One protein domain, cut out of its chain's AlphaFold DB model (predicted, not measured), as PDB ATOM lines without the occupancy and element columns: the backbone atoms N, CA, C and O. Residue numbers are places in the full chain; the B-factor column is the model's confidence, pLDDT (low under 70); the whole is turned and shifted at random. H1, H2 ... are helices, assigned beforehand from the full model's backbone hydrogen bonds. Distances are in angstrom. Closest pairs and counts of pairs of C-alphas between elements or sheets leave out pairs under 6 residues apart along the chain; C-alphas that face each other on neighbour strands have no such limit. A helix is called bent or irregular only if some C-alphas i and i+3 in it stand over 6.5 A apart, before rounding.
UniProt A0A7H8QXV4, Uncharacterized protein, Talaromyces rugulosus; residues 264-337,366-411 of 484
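Overview. This is residues 264 to 337 and 366 to 411 of the 484 residues of an uncharacterized protein of Talaromyces rugulosus (UniProt A0A7H8QXV4). One long kinked helix, H6, makes the long axis of a rod-like model, with H2 crossing its middle and H5 meeting its first residues near their ends to make a V. The short H3 and H4 lie in the stretch between H2 and H5, H3 packing on H6 residues 378 to 382, and the small H1 sits near the other end of H6. The printed part has 120 residues with six named helices, H1 to H6 in that order, and no named strand; the class is all helix. The whole is only just loose, close to extended, with a radius of gyration of the C-alphas of 19.9 A and spans of 65 by 31 by 27 A.

Along the chain. H1, residues 267 to 273, begins with C-alpha 267 at (-33.401, 15.223, -61.917). H2, residues 276 to 298, is 32.8 A long. H3, residues 304 to 307, is only just irregular: C-alphas 304 and 307 are 6.7 A apart. H4 holds residues 310 to 315. H5, residues 317 to 334, is 25.3 A long. H6, residues 366 to 409, runs 57.0 A from C-alpha 366 at (23.306, 9.837, -67.856) to C-alpha 409 at (-32.709, -0.709, -66.631), with a kink of 43 degrees near residue 392.

Arrangement. H6 is the hub, touching H2, H3 and H5. With its residues 381 to 399 alone it touches H2, at a steep tilt of 44 degrees, opposite ways; the closest C-alphas, of Leu 289 and Gly 384, are 5.7 A apart. With residues 368 to 378 alone it touches H5, at a steep tilt of 48 degrees, opposite ways, closest at the C-alphas of Ala 331 and Thr 371, 5.8 A. With residues 378 to 382 alone it touches H3, closest at the C-alphas of Ile 305 and Asp 378, 6.9 A. H1 is close to H6 but not clearly touching, the closest C-alphas being those of Ile 273 and Trp 402, 7.0 A. H4 is also close to H6 but not clearly touching, with the C-alphas of Pro 310 and Leu 385 closest at 7.9 A. H2 and H5 are apart. Every O i to N i+4 pair is within hydrogen-bond range in H2, H4 and H5, against 2 of 3 in H1 and 37 of 40 in H6; H3 is too short for such a pair.

Size, cuts and confidence. The two farthest C-alphas, of Pro 337 and Gly 411, are 68.4 A apart. Residues 338 to 365 are not printed, and C-alphas 337 and 366 stand 15.3 A apart across this cut. Of the links that are printed whole, each is tight. The mean pLDDT of the printed part is 73.7, and residues 264 to 276, 300 to 314, 334 to 337, 366 to 368 and 409 to 411 are under 70.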
ATOM      1  N   GLY A 264     -36.745   7.663 -64.916       34.75
ATOM      2  CA  GLY A 264     -37.310   7.889 -63.594       34.75
ATOM      3  C   GLY A 264     -37.022   9.302 -63.094       34.75
ATOM      4  O   GLY A 264     -35.889   9.780 -63.185       34.75
ATOM      5  N   ASP A 265     -38.078   9.927 -62.574       32.56
ATOM      6  CA  ASP A 265     -38.292  11.324 -62.166       32.56
ATOM      7  C   ASP A 265     -37.324  11.889 -61.091       32.56
ATOM      8  O   ASP A 265     -37.673  12.691 -60.224       32.56
ATOM      9  N   GLY A 266     -36.055  11.491 -61.117       44.41
ATOM     10  CA  GLY A 266     -34.975  12.070 -60.340       44.41
ATOM     11  C   GLY A 266     -34.070  12.905 -61.235       44.41
ATOM     12  O   GLY A 266     -33.105  12.385 -61.789       44.41
ATOM     13  N   THR A 267     -34.300  14.219 -61.292       52.31
ATOM     14  CA  THR A 267     -33.401  15.223 -61.917       52.31
ATOM     15  C   THR A 267     -31.928  15.085 -61.508       52.31
ATOM     16  O   THR A 267     -31.025  15.498 -62.236       52.31
ATOM     17  N   PHE A 268     -31.668  14.498 -60.339       53.72
ATOM     18  CA  PHE A 268     -30.330  14.147 -59.881       53.72
ATOM     19  C   PHE A 268     -29.750  12.929 -60.615       53.72
ATOM     20  O   PHE A 268     -28.626  12.993 -61.112       53.72
ATOM     21  N   TRP A 269     -30.511  11.837 -60.714       44.75
ATOM     22  CA  TRP A 269     -30.053  10.592 -61.325       44.75
ATOM     23  C   TRP A 269     -29.844  10.759 -62.821       44.75
ATOM     24  O   TRP A 269     -28.774  10.401 -63.298       44.75
ATOM     25  N   SER A 270     -30.761  11.413 -63.542       52.69
ATOM     26  CA  SER A 270     -30.584  11.693 -64.975       52.69
ATOM     27  C   SER A 270     -29.304  12.489 -65.255       52.69
ATOM     28  O   SER A 270     -28.583  12.179 -66.198       52.69
ATOM     29  N   ARG A 271     -28.938  13.436 -64.381       55.53
ATOM     30  CA  ARG A 271     -27.686  14.208 -64.470       55.53
ATOM     31  C   ARG A 271     -26.434  13.379 -64.135       55.53
ATOM     32  O   ARG A 271     -25.394  13.590 -64.757       55.53
ATOM     33  N   VAL A 272     -26.521  12.427 -63.203       54.50
ATOM     34  CA  VAL A 272     -25.440  11.464 -62.901       54.50
ATOM     35  C   VAL A 272     -25.260  10.470 -64.055       54.50
ATOM     36  O   VAL A 272     -24.133  10.207 -64.472       54.50
ATOM     37  N   ILE A 273     -26.355  10.001 -64.647       55.81
ATOM     38  CA  ILE A 273     -26.376   9.098 -65.804       55.81
ATOM     39  C   ILE A 273     -25.843   9.801 -67.057       55.81
ATOM     40  O   ILE A 273     -25.090   9.195 -67.813       55.81
ATOM     41  N   TYR A 274     -26.130  11.096 -67.242       55.31
ATOM     42  CA  TYR A 274     -25.594  11.912 -68.343       55.31
ATOM     43  C   TYR A 274     -24.076  12.157 -68.230       55.31
ATOM     44  O   TYR A 274     -23.430  12.577 -69.188       55.31
ATOM     45  N   SER A 275     -23.470  11.866 -67.073       63.59
ATOM     46  CA  SER A 275     -22.035  12.045 -66.834       63.59
ATOM     47  C   SER A 275     -21.167  10.844 -67.248       63.59
ATOM     48  O   SER A 275     -20.022  10.755 -66.799       63.59
ATOM     49  N   LYS A 276     -21.656   9.951 -68.134       69.94
ATOM     50  CA  LYS A 276     -20.936   8.744 -68.613       69.94
ATOM     51  C   LYS A 276     -19.452   9.027 -68.893       69.94
ATOM     52  O   LYS A 276     -18.577   8.365 -68.339       69.94
ATOM     53  N   SER A 277     -19.150  10.075 -69.661       74.94
ATOM     54  CA  SER A 277     -17.774  10.447 -70.025       74.94
ATOM     55  C   SER A 277     -16.878  10.782 -68.826       74.94
ATOM     56  O   SER A 277     -15.688  10.466 -68.847       74.94
ATOM     57  N   TYR A 278     -17.420  11.385 -67.765       78.19
ATOM     58  CA  TYR A 278     -16.659  11.711 -66.556       78.19
ATOM     59  C   TYR A 278     -16.333  10.461 -65.741       78.19
ATOM     60  O   TYR A 278     -15.187  10.303 -65.321       78.19
ATOM     61  N   ILE A 279     -17.304   9.557 -65.569       78.75
ATOM     62  CA  ILE A 279     -17.106   8.286 -64.858       78.75
ATOM     63  C   ILE A 279     -16.044   7.448 -65.580       78.75
ATOM     64  O   ILE A 279     -15.089   7.000 -64.948       78.75
ATOM     65  N   TYR A 280     -16.121   7.326 -66.908       80.19
ATOM     66  CA  TYR A 280     -15.116   6.599 -67.688       80.19
ATOM     67  C   TYR A 280     -13.726   7.235 -67.638       80.19
ATOM     68  O   TYR A 280     -12.738   6.524 -67.467       80.19
ATOM     69  N   THR A 281     -13.631   8.565 -67.738       83.25
ATOM     70  CA  THR A 281     -12.339   9.268 -67.633       83.25
ATOM     71  C   THR A 281     -11.707   9.039 -66.262       83.25
ATOM     72  O   THR A 281     -10.504   8.795 -66.150       83.25
ATOM     73  N   LEU A 282     -12.527   9.074 -65.214       82.38
ATOM     74  CA  LEU A 282     -12.098   8.855 -63.843       82.38
ATOM     75  C   LEU A 282     -11.651   7.402 -63.610       82.38
ATOM     76  O   LEU A 282     -10.601   7.183 -63.009       82.38
ATOM     77  N   ILE A 283     -12.384   6.421 -64.147       84.75
ATOM     78  CA  ILE A 283     -11.994   5.005 -64.118       84.75
ATOM     79  C   ILE A 283     -10.685   4.803 -64.869       84.75
ATOM     80  O   ILE A 283      -9.775   4.196 -64.315       84.75
ATOM     81  N   ALA A 284     -10.549   5.339 -66.084       85.62
ATOM     82  CA  ALA A 284      -9.330   5.222 -66.879       85.62
ATOM     83  C   ALA A 284      -8.117   5.813 -66.143       85.62
ATOM     84  O   ALA A 284      -7.055   5.190 -66.098       85.62
ATOM     85  N   LEU A 285      -8.285   6.970 -65.494       85.00
ATOM     86  CA  LEU A 285      -7.251   7.583 -64.663       85.00
ATOM     87  C   LEU A 285      -6.872   6.688 -63.470       85.00
ATOM     88  O   LEU A 285      -5.685   6.429 -63.257       85.00
ATOM     89  N   CYS A 286      -7.858   6.174 -62.723       84.81
ATOM     90  CA  CYS A 286      -7.625   5.201 -61.650       84.81
ATOM     91  C   CYS A 286      -6.902   3.957 -62.171       84.81
ATOM     92  O   CYS A 286      -6.003   3.443 -61.510       84.81
ATOM     93  N   PHE A 287      -7.267   3.497 -63.366       85.81
ATOM     94  CA  PHE A 287      -6.720   2.301 -63.980       85.81
ATOM     95  C   PHE A 287      -5.231   2.465 -64.283       85.81
ATOM     96  O   PHE A 287      -4.412   1.648 -63.866       85.81
ATOM     97  N   VAL A 288      -4.868   3.576 -64.931       86.12
ATOM     98  CA  VAL A 288      -3.477   3.920 -65.248       86.12
ATOM     99  C   VAL A 288      -2.653   4.100 -63.974       86.12
ATOM    100  O   VAL A 288      -1.553   3.558 -63.875       86.12
ATOM    101  N   LEU A 289      -3.173   4.816 -62.975       82.88
ATOM    102  CA  LEU A 289      -2.448   5.051 -61.723       82.88
ATOM    103  C   LEU A 289      -2.241   3.757 -60.926       82.88
ATOM    104  O   LEU A 289      -1.131   3.503 -60.455       82.88
ATOM    105  N   ASN A 290      -3.261   2.903 -60.827       84.00
ATOM    106  CA  ASN A 290      -3.142   1.596 -60.183       84.00
ATOM    107  C   ASN A 290      -2.169   0.684 -60.949       84.00
ATOM    108  O   ASN A 290      -1.365  -0.018 -60.331       84.00
ATOM    109  N   PHE A 291      -2.162   0.739 -62.281       85.06
ATOM    110  CA  PHE A 291      -1.228  -0.023 -63.106       85.06
ATOM    111  C   PHE A 291       0.221   0.419 -62.882       85.06
ATOM    112  O   PHE A 291       1.100  -0.420 -62.674       85.06
ATOM    113  N   LEU A 292       0.468   1.732 -62.830       82.44
ATOM    114  CA  LEU A 292       1.780   2.285 -62.494       82.44
ATOM    115  C   LEU A 292       2.232   1.845 -61.096       82.44
ATOM    116  O   LEU A 292       3.359   1.377 -60.941       82.44
ATOM    117  N   LEU A 293       1.354   1.913 -60.088       79.56
ATOM    118  CA  LEU A 293       1.652   1.429 -58.734       79.56
ATOM    119  C   LEU A 293       1.998  -0.066 -58.714       79.56
ATOM    120  O   LEU A 293       2.931  -0.473 -58.020       79.56
ATOM    121  N   MET A 294       1.288  -0.882 -59.497       80.06
ATOM    122  CA  MET A 294       1.572  -2.310 -59.633       80.06
ATOM    123  C   MET A 294       2.950  -2.554 -60.267       80.06
ATOM    124  O   MET A 294       3.744  -3.328 -59.727       80.06
ATOM    125  N   ILE A 295       3.278  -1.862 -61.364       80.19
ATOM    126  CA  ILE A 295       4.601  -1.937 -62.008       80.19
ATOM    127  C   ILE A 295       5.699  -1.548 -61.018       80.19
ATOM    128  O   ILE A 295       6.691  -2.267 -60.860       80.19
ATOM    129  N   PHE A 296       5.504  -0.444 -60.294       75.62
ATOM    130  CA  PHE A 296       6.445   0.005 -59.275       75.62
ATOM    131  C   PHE A 296       6.555  -0.948 -58.092       75.62
ATOM    132  O   PHE A 296       7.500  -0.811 -57.325       75.62
ATOM    133  N   LYS A 297       5.661  -1.918 -57.927       71.88
ATOM    134  CA  LYS A 297       5.803  -2.975 -56.925       71.88
ATOM    135  C   LYS A 297       6.578  -4.186 -57.454       71.88
ATOM    136  O   LYS A 297       7.273  -4.838 -56.677       71.88
ATOM    137  N   LEU A 298       6.485  -4.463 -58.755       71.75
ATOM    138  CA  LEU A 298       7.105  -5.617 -59.417       71.75
ATOM    139  C   LEU A 298       8.575  -5.395 -59.805       71.75
ATOM    140  O   LEU A 298       9.388  -6.308 -59.679       71.75
ATOM    141  N   ILE A 299       8.938  -4.194 -60.260       73.75
ATOM    142  CA  ILE A 299      10.331  -3.854 -60.618       73.75
ATOM    143  C   ILE A 299      11.196  -3.854 -59.344       73.75
ATOM    144  O   ILE A 299      10.669  -3.505 -58.306       73.75
ATOM    145  N   PRO A 300      12.497  -4.186 -59.324       62.50
ATOM    146  CA  PRO A 300      13.368  -4.036 -58.146       62.50
ATOM    147  C   PRO A 300      13.982  -2.621 -58.043       62.50
ATOM    148  O   PRO A 300      15.185  -2.439 -58.196       62.50
ATOM    149  N   TYR A 301      13.162  -1.597 -57.799       62.62
ATOM    150  CA  TYR A 301      13.613  -0.221 -57.569       62.62
ATOM    151  C   TYR A 301      13.692   0.076 -56.061       62.62
ATOM    152  O   TYR A 301      12.711  -0.061 -55.333       62.62
ATOM    153  N   ASN A 302      14.869   0.471 -55.574       55.72
ATOM    154  CA  ASN A 302      15.130   0.733 -54.153       55.72
ATOM    155  C   ASN A 302      14.615   2.120 -53.717       55.72
ATOM    156  O   ASN A 302      15.380   2.935 -53.205       55.72
ATOM    157  N   SER A 303      13.325   2.413 -53.900       57.59
ATOM    158  CA  SER A 303      12.726   3.590 -53.264       57.59
ATOM    159  C   SER A 303      12.293   3.278 -51.838       57.59
ATOM    160  O   SER A 303      11.604   2.296 -51.564       57.59
ATOM    161  N   ARG A 304      12.670   4.156 -50.905       57.00
ATOM    162  CA  ARG A 304      12.285   4.063 -49.488       57.00
ATOM    163  C   ARG A 304      10.763   4.159 -49.306       57.00
ATOM    164  O   ARG A 304      10.224   3.563 -48.385       57.00
ATOM    165  N   ILE A 305      10.083   4.839 -50.236       55.72
ATOM    166  CA  ILE A 305       8.631   5.081 -50.273       55.72
ATOM    167  C   ILE A 305       7.832   3.812 -50.623       55.72
ATOM    168  O   ILE A 305       6.675   3.683 -50.232       55.72
ATOM    169  N   ARG A 306       8.459   2.830 -51.289       51.16
ATOM    170  CA  ARG A 306       7.826   1.605 -51.811       51.16
ATOM    171  C   ARG A 306       7.122   0.733 -50.761       51.16
ATOM    172  O   ARG A 306       6.273  -0.079 -51.116       51.16
ATOM    173  N   TYR A 307       7.467   0.896 -49.487       53.16
ATOM    174  CA  TYR A 307       6.962   0.065 -48.391       53.16
ATOM    175  C   TYR A 307       6.260   0.873 -47.293       53.16
ATOM    176  O   TYR A 307       5.911   0.317 -46.249       53.16
ATOM    177  N   ILE A 308       6.054   2.178 -47.501       54.28
ATOM    178  CA  ILE A 308       5.536   3.056 -46.452       54.28
ATOM    179  C   ILE A 308       4.008   3.009 -46.462       54.28
ATOM    180  O   ILE A 308       3.340   3.402 -47.415       54.28
ATOM    181  N   GLN A 309       3.464   2.511 -45.356       62.28
ATOM    182  CA  GLN A 309       2.034   2.432 -45.073       62.28
ATOM    183  C   GLN A 309       1.383   3.820 -45.169       62.28
ATOM    184  O   GLN A 309       2.011   4.791 -44.756       62.28
ATOM    185  N   PRO A 310       0.097   3.944 -45.537       62.38
ATOM    186  CA  PRO A 310      -0.606   5.233 -45.542       62.38
ATOM    187  C   PRO A 310      -0.482   6.004 -44.215       62.38
ATOM    188  O   PRO A 310      -0.264   7.213 -44.187       62.38
ATOM    189  N   VAL A 311      -0.551   5.284 -43.092       63.22
ATOM    190  CA  VAL A 311      -0.408   5.853 -41.742       63.22
ATOM    191  C   VAL A 311       1.049   6.209 -41.428       63.22
ATOM    192  O   VAL A 311       1.315   7.220 -40.776       63.22
ATOM    193  N   ALA A 312       2.001   5.414 -41.921       63.47
ATOM    194  CA  ALA A 312       3.424   5.704 -41.786       63.47
ATOM    195  C   ALA A 312       3.840   6.910 -42.643       63.47
ATOM    196  O   ALA A 312       4.632   7.712 -42.167       63.47
ATOM    197  N   ILE A 313       3.227   7.134 -43.817       66.19
ATOM    198  CA  ILE A 313       3.429   8.349 -44.628       66.19
ATOM    199  C   ILE A 313       3.088   9.583 -43.792       66.19
ATOM    200  O   ILE A 313       3.845  10.551 -43.768       66.19
ATOM    201  N   TRP A 314       1.969   9.548 -43.061       68.88
ATOM    202  CA  TRP A 314       1.571  10.675 -42.220       68.88
ATOM    203  C   TRP A 314       2.492  10.874 -41.010       68.88
ATOM    204  O   TRP A 314       2.774  12.018 -40.635       68.88
ATOM    205  N   ARG A 315       2.971   9.775 -40.412       75.44
ATOM    206  CA  ARG A 315       3.872   9.785 -39.249       75.44
ATOM    207  C   ARG A 315       5.290  10.247 -39.614       75.44
ATOM    208  O   ARG A 315       5.855  11.067 -38.901       75.44
ATOM    209  N   GLU A 316       5.825   9.794 -40.744       74.94
ATOM    210  CA  GLU A 316       7.194  10.056 -41.223       74.94
ATOM    211  C   GLU A 316       7.264  11.212 -42.237       74.94
ATOM    212  O   GLU A 316       8.302  11.461 -42.849       74.94
ATOM    213  N   ARG A 317       6.178  11.982 -42.404       78.06
ATOM    214  CA  ARG A 317       6.058  13.034 -43.434       78.06
ATOM    215  C   ARG A 317       7.225  14.023 -43.475       78.06
ATOM    216  O   ARG A 317       7.590  14.495 -44.546       78.06
ATOM    217  N   ARG A 318       7.806  14.357 -42.314       78.38
ATOM    218  CA  ARG A 318       8.941  15.291 -42.219       78.38
ATOM    219  C   ARG A 318      10.215  14.693 -42.807       78.38
ATOM    220  O   ARG A 318      10.959  15.408 -43.470       78.38
ATOM    221  N   GLU A 319      10.438  13.402 -42.599       77.50
ATOM    222  CA  GLU A 319      11.595  12.684 -43.134       77.50
ATOM    223  C   GLU A 319      11.444  12.436 -44.633       77.50
ATOM    224  O   GLU A 319      12.385  12.677 -45.385       77.50
ATOM    225  N   ILE A 320      10.239  12.067 -45.086       73.25
ATOM    226  CA  ILE A 320       9.920  11.895 -46.513       73.25
ATOM    227  C   ILE A 320      10.106  13.216 -47.264       73.25
ATOM    228  O   ILE A 320      10.783  13.260 -48.290       73.25
ATOM    229  N   TYR A 321       9.560  14.315 -46.735       80.12
ATOM    230  CA  TYR A 321       9.741  15.639 -47.328       80.12
ATOM    231  C   TYR A 321      11.209  16.082 -47.299       80.12
ATOM    232  O   TYR A 321      11.683  16.696 -48.251       80.12
ATOM    233  N   GLY A 322      11.947  15.744 -46.237       80.62
ATOM    234  CA  GLY A 322      13.384  15.991 -46.130       80.62
ATOM    235  C   GLY A 322      14.193  15.253 -47.200       80.62
ATOM    236  O   GLY A 322      15.009  15.880 -47.880       80.62
ATOM    237  N   ASP A 323      13.937  13.958 -47.403       78.69
ATOM    238  CA  ASP A 323      14.596  13.153 -48.439       78.69
ATOM    239  C   ASP A 323      14.248  13.666 -49.842       78.69
ATOM    240  O   ASP A 323      15.149  13.915 -50.644       78.69
ATOM    241  N   LEU A 324      12.967  13.946 -50.108       79.94
ATOM    242  CA  LEU A 324      12.498  14.470 -51.393       79.94
ATOM    243  C   LEU A 324      13.091  15.852 -51.697       79.94
ATOM    244  O   LEU A 324      13.586  16.092 -52.798       79.94
ATOM    245  N   LYS A 325      13.136  16.739 -50.695       84.56
ATOM    246  CA  LYS A 325      13.810  18.039 -50.780       84.56
ATOM    247  C   LYS A 325      15.301  17.852 -51.053       84.56
ATOM    248  O   LYS A 325      15.846  18.534 -51.914       84.56
ATOM    249  N   SER A 326      15.968  16.917 -50.378       80.12
ATOM    250  CA  SER A 326      17.394  16.648 -50.601       80.12
ATOM    251  C   SER A 326      17.686  16.101 -52.005       80.12
ATOM    252  O   SER A 326      18.709  16.455 -52.590       80.12
ATOM    253  N   LYS A 327      16.793  15.271 -52.563       79.62
ATOM    254  CA  LYS A 327      16.874  14.748 -53.934       79.62
ATOM    255  C   LYS A 327      16.623  15.845 -54.963       79.62
ATOM    256  O   LYS A 327      17.391  15.953 -55.912       79.62
ATOM    257  N   PHE A 328      15.641  16.715 -54.723       82.00
ATOM    258  CA  PHE A 328      15.399  17.904 -55.538       82.00
ATOM    259  C   PHE A 328      16.624  18.825 -55.571       82.00
ATOM    260  O   PHE A 328      17.098  19.180 -56.643       82.00
ATOM    261  N   TRP A 329      17.204  19.155 -54.412       83.00
ATOM    262  CA  TRP A 329      18.410  19.988 -54.365       83.00
ATOM    263  C   TRP A 329      19.619  19.318 -55.019       83.00
ATOM    264  O   TRP A 329      20.400  20.012 -55.659       83.00
ATOM    265  N   ARG A 330      19.763  17.990 -54.923       77.94
ATOM    266  CA  ARG A 330      20.791  17.238 -55.664       77.94
ATOM    267  C   ARG A 330      20.571  17.297 -57.178       77.94
ATOM    268  O   ARG A 330      21.527  17.543 -57.906       77.94
ATOM    269  N   ALA A 331      19.332  17.159 -57.643       75.38
ATOM    270  CA  ALA A 331      18.973  17.266 -59.058       75.38
ATOM    271  C   ALA A 331      19.177  18.694 -59.613       75.38
ATOM    272  O   ALA A 331      19.658  18.866 -60.731       75.38
ATOM    273  N   VAL A 332      18.881  19.721 -58.809       77.81
ATOM    274  CA  VAL A 332      19.119  21.139 -59.140       77.81
ATOM    275  C   VAL A 332      20.608  21.508 -59.060       77.81
ATOM    276  O   VAL A 332      21.102  22.315 -59.842       77.81
ATOM    277  N   ALA A 333      21.371  20.917 -58.138       76.38
ATOM    278  CA  ALA A 333      22.819  21.110 -58.080       76.38
ATOM    279  C   ALA A 333      23.514  20.466 -59.290       76.38
ATOM    280  O   ALA A 333      24.395  21.084 -59.878       76.38
ATOM    281  N   ALA A 334      23.056  19.283 -59.713       67.75
ATOM    282  CA  ALA A 334      23.505  18.624 -60.939       67.75
ATOM    283  C   ALA A 334      23.122  19.396 -62.219       67.75
ATOM    284  O   ALA A 334      23.770  19.225 -63.248       67.75
ATOM    285  N   SER A 335      22.106  20.271 -62.169       63.34
ATOM    286  CA  SER A 335      21.728  21.142 -63.292       63.34
ATOM    287  C   SER A 335      22.539  22.440 -63.365       63.34
ATOM    288  O   SER A 335      22.380  23.205 -64.317       63.34
ATOM    289  N   LYS A 336      23.365  22.743 -62.355       69.88
ATOM    290  CA  LYS A 336      24.147  23.979 -62.320       69.88
ATOM    291  C   LYS A 336      25.455  23.759 -63.093       69.88
ATOM    292  O   LYS A 336      26.210  22.858 -62.733       69.88
ATOM    293  N   PRO A 337      25.747  24.544 -64.147       53.72
ATOM    294  CA  PRO A 337      26.979  24.382 -64.904       53.72
ATOM    295  C   PRO A 337      28.176  24.585 -63.975       53.72
ATOM    296  O   PRO A 337      28.262  25.580 -63.251       53.72
ATOM    297  N   ILE A 366      24.037  11.016 -68.356       64.81
ATOM    298  CA  ILE A 366      23.306   9.837 -67.856       64.81
ATOM    299  C   ILE A 366      23.024   9.956 -66.345       64.81
ATOM    300  O   ILE A 366      21.972   9.536 -65.871       64.81
ATOM    301  N   GLU A 367      23.923  10.594 -65.591       68.12
ATOM    302  CA  GLU A 367      23.762  10.850 -64.155       68.12
ATOM    303  C   GLU A 367      22.691  11.902 -63.826       68.12
ATOM    304  O   GLU A 367      21.947  11.739 -62.855       68.12
ATOM    305  N   PHE A 368      22.568  12.944 -64.656       69.00
ATOM    306  CA  PHE A 368      21.515  13.957 -64.547       69.00
ATOM    307  C   PHE A 368      20.143  13.345 -64.842       69.00
ATOM    308  O   PHE A 368      19.204  13.509 -64.062       69.00
ATOM    309  N   LEU A 369      20.046  12.571 -65.931       74.69
ATOM    310  CA  LEU A 369      18.810  11.885 -66.300       74.69
ATOM    311  C   LEU A 369      18.379  10.908 -65.197       74.69
ATOM    312  O   LEU A 369      17.208  10.868 -64.835       74.69
ATOM    313  N   LYS A 370      19.332  10.164 -64.621       80.56
ATOM    314  CA  LYS A 370      19.080   9.198 -63.548       80.56
ATOM    315  C   LYS A 370      18.563   9.861 -62.270       80.56
ATOM    316  O   LYS A 370      17.557   9.422 -61.731       80.56
ATOM    317  N   THR A 371      19.196  10.939 -61.804       76.38
ATOM    318  CA  THR A 371      18.768  11.625 -60.568       76.38
ATOM    319  C   THR A 371      17.407  12.310 -60.700       76.38
ATOM    320  O   THR A 371      16.622  12.294 -59.750       76.38
ATOM    321  N   TRP A 372      17.091  12.867 -61.872       78.50
ATOM    322  CA  TRP A 372      15.757  13.405 -62.155       78.50
ATOM    323  C   TRP A 372      14.694  12.317 -62.270       78.50
ATOM    324  O   TRP A 372      13.603  12.468 -61.723       78.50
ATOM    325  N   LEU A 373      15.014  11.215 -62.948       81.88
ATOM    326  CA  LEU A 373      14.123  10.068 -63.083       81.88
ATOM    327  C   LEU A 373      13.802   9.460 -61.713       81.88
ATOM    328  O   LEU A 373      12.633   9.221 -61.418       81.88
ATOM    329  N   ASP A 374      14.801   9.328 -60.840       76.88
ATOM    330  CA  ASP A 374      14.617   8.815 -59.483       76.88
ATOM    331  C   ASP A 374      13.681   9.708 -58.642       76.88
ATOM    332  O   ASP A 374      12.807   9.206 -57.930       76.88
ATOM    333  N   PHE A 375      13.821  11.038 -58.751       79.88
ATOM    334  CA  PHE A 375      12.938  12.006 -58.088       79.88
ATOM    335  C   PHE A 375      11.505  11.957 -58.633       79.88
ATOM    336  O   PHE A 375      10.551  11.926 -57.854       79.88
ATOM    337  N   ILE A 376      11.340  11.924 -59.960       82.38
ATOM    338  CA  ILE A 376      10.021  11.865 -60.608       82.38
ATOM    339  C   ILE A 376       9.289  10.577 -60.219       82.38
ATOM    340  O   ILE A 376       8.099  10.631 -59.919       82.38
ATOM    341  N   ILE A 377       9.988   9.440 -60.176       81.75
ATOM    342  CA  ILE A 377       9.409   8.158 -59.756       81.75
ATOM    343  C   ILE A 377       8.909   8.236 -58.310       81.75
ATOM    344  O   ILE A 377       7.777   7.839 -58.037       81.75
ATOM    345  N   ASP A 378       9.705   8.783 -57.389       78.00
ATOM    346  CA  ASP A 378       9.313   8.914 -55.980       78.00
ATOM    347  C   ASP A 378       8.089   9.833 -55.796       78.00
ATOM    348  O   ASP A 378       7.180   9.511 -55.022       78.00
ATOM    349  N   VAL A 379       8.018  10.940 -56.545       82.25
ATOM    350  CA  VAL A 379       6.845  11.832 -56.565       82.25
ATOM    351  C   VAL A 379       5.625  11.124 -57.161       82.25
ATOM    352  O   VAL A 379       4.540  11.194 -56.586       82.25
ATOM    353  N   ALA A 380       5.789  10.413 -58.279       82.75
ATOM    354  CA  ALA A 380       4.704   9.693 -58.941       82.75
ATOM    355  C   ALA A 380       4.120   8.586 -58.050       82.75
ATOM    356  O   ALA A 380       2.899   8.450 -57.971       82.75
ATOM    357  N   ILE A 381       4.966   7.844 -57.326       80.31
ATOM    358  CA  ILE A 381       4.526   6.839 -56.347       80.31
ATOM    359  C   ILE A 381       3.723   7.503 -55.225       80.31
ATOM    360  O   ILE A 381       2.648   7.017 -54.879       80.31
ATOM    361  N   LEU A 382       4.203   8.622 -54.670       80.25
ATOM    362  CA  LEU A 382       3.510   9.327 -53.588       80.25
ATOM    363  C   LEU A 382       2.136   9.855 -54.032       80.25
ATOM    364  O   LEU A 382       1.144   9.667 -53.325       80.25
ATOM    365  N   VAL A 383       2.074  10.488 -55.207       82.81
ATOM    366  CA  VAL A 383       0.823  10.992 -55.792       82.81
ATOM    367  C   VAL A 383      -0.128   9.839 -56.095       82.81
ATOM    368  O   VAL A 383      -1.293   9.906 -55.714       82.81
ATOM    369  N   GLY A 384       0.367   8.763 -56.709       81.25
ATOM    370  CA  GLY A 384      -0.419   7.565 -56.995       81.25
ATOM    371  C   GLY A 384      -1.003   6.943 -55.729       81.25
ATOM    372  O   GLY A 384      -2.188   6.627 -55.698       81.25
ATOM    373  N   LEU A 385      -0.216   6.829 -54.653       79.19
ATOM    374  CA  LEU A 385      -0.691   6.311 -53.368       79.19
ATOM    375  C   LEU A 385      -1.776   7.203 -52.754       79.19
ATOM    376  O   LEU A 385      -2.816   6.690 -52.349       79.19
ATOM    377  N   LEU A 386      -1.577   8.525 -52.711       80.12
ATOM    378  CA  LEU A 386      -2.576   9.468 -52.186       80.12
ATOM    379  C   LEU A 386      -3.874   9.441 -52.996       80.12
ATOM    380  O   LEU A 386      -4.966   9.405 -52.427       80.12
ATOM    381  N   PHE A 387      -3.751   9.411 -54.319       82.81
ATOM    382  CA  PHE A 387      -4.882   9.295 -55.228       82.81
ATOM    383  C   PHE A 387      -5.630   7.972 -55.009       82.81
ATOM    384  O   PHE A 387      -6.848   7.964 -54.857       82.81
ATOM    385  N   SER A 388      -4.901   6.858 -54.905       80.69
ATOM    386  CA  SER A 388      -5.464   5.531 -54.639       80.69
ATOM    387  C   SER A 388      -6.183   5.467 -53.281       80.69
ATOM    388  O   SER A 388      -7.213   4.813 -53.157       80.69
ATOM    389  N   ILE A 389      -5.696   6.196 -52.269       78.06
ATOM    390  CA  ILE A 389      -6.310   6.261 -50.933       78.06
ATOM    391  C   ILE A 389      -7.632   7.037 -50.943       78.06
ATOM    392  O   ILE A 389      -8.596   6.605 -50.317       78.06
ATOM    393  N   ILE A 390      -7.666   8.203 -51.590       82.38
ATOM    394  CA  ILE A 390      -8.790   9.144 -51.460       82.38
ATOM    395  C   ILE A 390      -9.789   8.964 -52.597       82.38
ATOM    396  O   ILE A 390     -10.992   8.880 -52.369       82.38
ATOM    397  N   ILE A 391      -9.288   8.920 -53.829       84.19
ATOM    398  CA  ILE A 391     -10.123   8.985 -55.021       84.19
ATOM    399  C   ILE A 391     -10.645   7.589 -55.358       84.19
ATOM    400  O   ILE A 391     -11.852   7.455 -55.536       84.19
ATOM    401  N   SER A 392      -9.809   6.541 -55.323       84.19
ATOM    402  CA  SER A 392     -10.227   5.172 -55.694       84.19
ATOM    403  C   SER A 392     -11.514   4.701 -54.991       84.19
ATOM    404  O   SER A 392     -12.441   4.304 -55.696       84.19
ATOM    405  N   PRO A 393     -11.675   4.809 -53.653       84.88
ATOM    406  CA  PRO A 393     -12.905   4.374 -52.984       84.88
ATOM    407  C   PRO A 393     -14.149   5.150 -53.434       84.88
ATOM    408  O   PRO A 393     -15.209   4.559 -53.622       84.88
ATOM    409  N   LEU A 394     -14.019   6.463 -53.658       87.12
ATOM    410  CA  LEU A 394     -15.112   7.291 -54.172       87.12
ATOM    411  C   LEU A 394     -15.475   6.899 -55.607       87.12
ATOM    412  O   LEU A 394     -16.656   6.818 -55.937       87.12
ATOM    413  N   THR A 395     -14.470   6.604 -56.439       87.00
ATOM    414  CA  THR A 395     -14.689   6.147 -57.819       87.00
ATOM    415  C   THR A 395     -15.409   4.806 -57.861       87.00
ATOM    416  O   THR A 395     -16.316   4.641 -58.667       87.00
ATOM    417  N   VAL A 396     -15.066   3.885 -56.954       88.75
ATOM    418  CA  VAL A 396     -15.717   2.574 -56.841       88.75
ATOM    419  C   VAL A 396     -17.183   2.736 -56.470       88.75
ATOM    420  O   VAL A 396     -18.034   2.150 -57.125       88.75
ATOM    421  N   ILE A 397     -17.495   3.553 -55.459       88.75
ATOM    422  CA  ILE A 397     -18.883   3.776 -55.034       88.75
ATOM    423  C   ILE A 397     -19.698   4.396 -56.175       88.75
ATOM    424  O   ILE A 397     -20.780   3.906 -56.487       88.75
ATOM    425  N   ALA A 398     -19.168   5.437 -56.824       87.25
ATOM    426  CA  ALA A 398     -19.839   6.081 -57.949       87.25
ATOM    427  C   ALA A 398     -20.055   5.111 -59.124       87.25
ATOM    428  O   ALA A 398     -21.139   5.086 -59.702       87.25
ATOM    429  N   PHE A 399     -19.051   4.290 -59.442       88.38
ATOM    430  CA  PHE A 399     -19.128   3.296 -60.508       88.38
ATOM    431  C   PHE A 399     -20.146   2.194 -60.204       88.38
ATOM    432  O   PHE A 399     -20.986   1.930 -61.054       88.38
ATOM    433  N   VAL A 400     -20.119   1.600 -59.005       89.94
ATOM    434  CA  VAL A 400     -21.061   0.538 -58.607       89.94
ATOM    435  C   VAL A 400     -22.502   1.042 -58.652       89.94
ATOM    436  O   VAL A 400     -23.373   0.364 -59.182       89.94
ATOM    437  N   ILE A 401     -22.758   2.254 -58.148       87.50
ATOM    438  CA  ILE A 401     -24.096   2.856 -58.207       87.50
ATOM    439  C   ILE A 401     -24.541   3.049 -59.662       87.50
ATOM    440  O   ILE A 401     -25.680   2.738 -60.003       87.50
ATOM    441  N   TRP A 402     -23.656   3.566 -60.515       86.19
ATOM    442  CA  TRP A 402     -23.965   3.828 -61.917       86.19
ATOM    443  C   TRP A 402     -24.210   2.540 -62.716       86.19
ATOM    444  O   TRP A 402     -25.213   2.459 -63.422       86.19
ATOM    445  N   ILE A 403     -23.343   1.531 -62.582       84.75
ATOM    446  CA  ILE A 403     -23.452   0.281 -63.342       84.75
ATOM    447  C   ILE A 403     -24.630  -0.579 -62.869       84.75
ATOM    448  O   ILE A 403     -25.304  -1.169 -63.699       84.75
ATOM    449  N   GLU A 404     -24.953  -0.612 -61.570       87.44
ATOM    450  CA  GLU A 404     -26.139  -1.345 -61.090       87.44
ATOM    451  C   GLU A 404     -27.444  -0.649 -61.482       87.44
ATOM    452  O   GLU A 404     -28.442  -1.320 -61.736       87.44
ATOM    453  N   TRP A 405     -27.452   0.686 -61.558       82.00
ATOM    454  CA  TRP A 405     -28.588   1.407 -62.129       82.00
ATOM    455  C   TRP A 405     -28.756   1.079 -63.618       82.00
ATOM    456  O   TRP A 405     -29.873   0.831 -64.054       82.00
ATOM    457  N   TYR A 406     -27.651   1.021 -64.366       77.19
ATOM    458  CA  TYR A 406     -27.644   0.652 -65.782       77.19
ATOM    459  C   TYR A 406     -28.185  -0.774 -65.994       77.19
ATOM    460  O   TYR A 406     -29.220  -0.936 -66.628       77.19
ATOM    461  N   ILE A 407     -27.613  -1.775 -65.308       78.00
ATOM    462  CA  ILE A 407     -28.039  -3.186 -65.400       78.00
ATOM    463  C   ILE A 407     -29.513  -3.375 -65.016       78.00
ATOM    464  O   ILE A 407     -30.199  -4.224 -65.577       78.00
ATOM    465  N   ARG A 408     -30.021  -2.613 -64.038       73.88
ATOM    466  CA  ARG A 408     -31.429  -2.705 -63.624       73.88
ATOM    467  C   ARG A 408     -32.395  -2.192 -64.694       73.88
ATOM    468  O   ARG A 408     -33.555  -2.599 -64.688       73.88
ATOM    469  N   ASN A 409     -31.925  -1.306 -65.564       67.50
ATOM    470  CA  ASN A 409     -32.709  -0.709 -66.631       67.50
ATOM    471  C   ASN A 409     -32.603  -1.482 -67.961       67.50
ATOM    472  O   ASN A 409     -33.473  -1.302 -68.801       67.50
ATOM    473  N   ASP A 410     -31.617  -2.367 -68.138       61.28
ATOM    474  CA  ASP A 410     -31.420  -3.133 -69.386       61.28
ATOM    475  C   ASP A 410     -32.323  -4.380 -69.531       61.28
ATOM    476  O   ASP A 410     -32.178  -5.149 -70.480       61.28
ATOM    477  N   GLY A 411     -33.288  -4.582 -68.624       53.22
ATOM    478  CA  GLY A 411     -34.349  -5.589 -68.763       53.22
ATOM    479  C   GLY A 411     -34.507  -6.540 -67.567       53.22
ATOM    480  O   GLY A 411     -33.746  -6.488 -66.596       53.22
TER     481      GLY A 411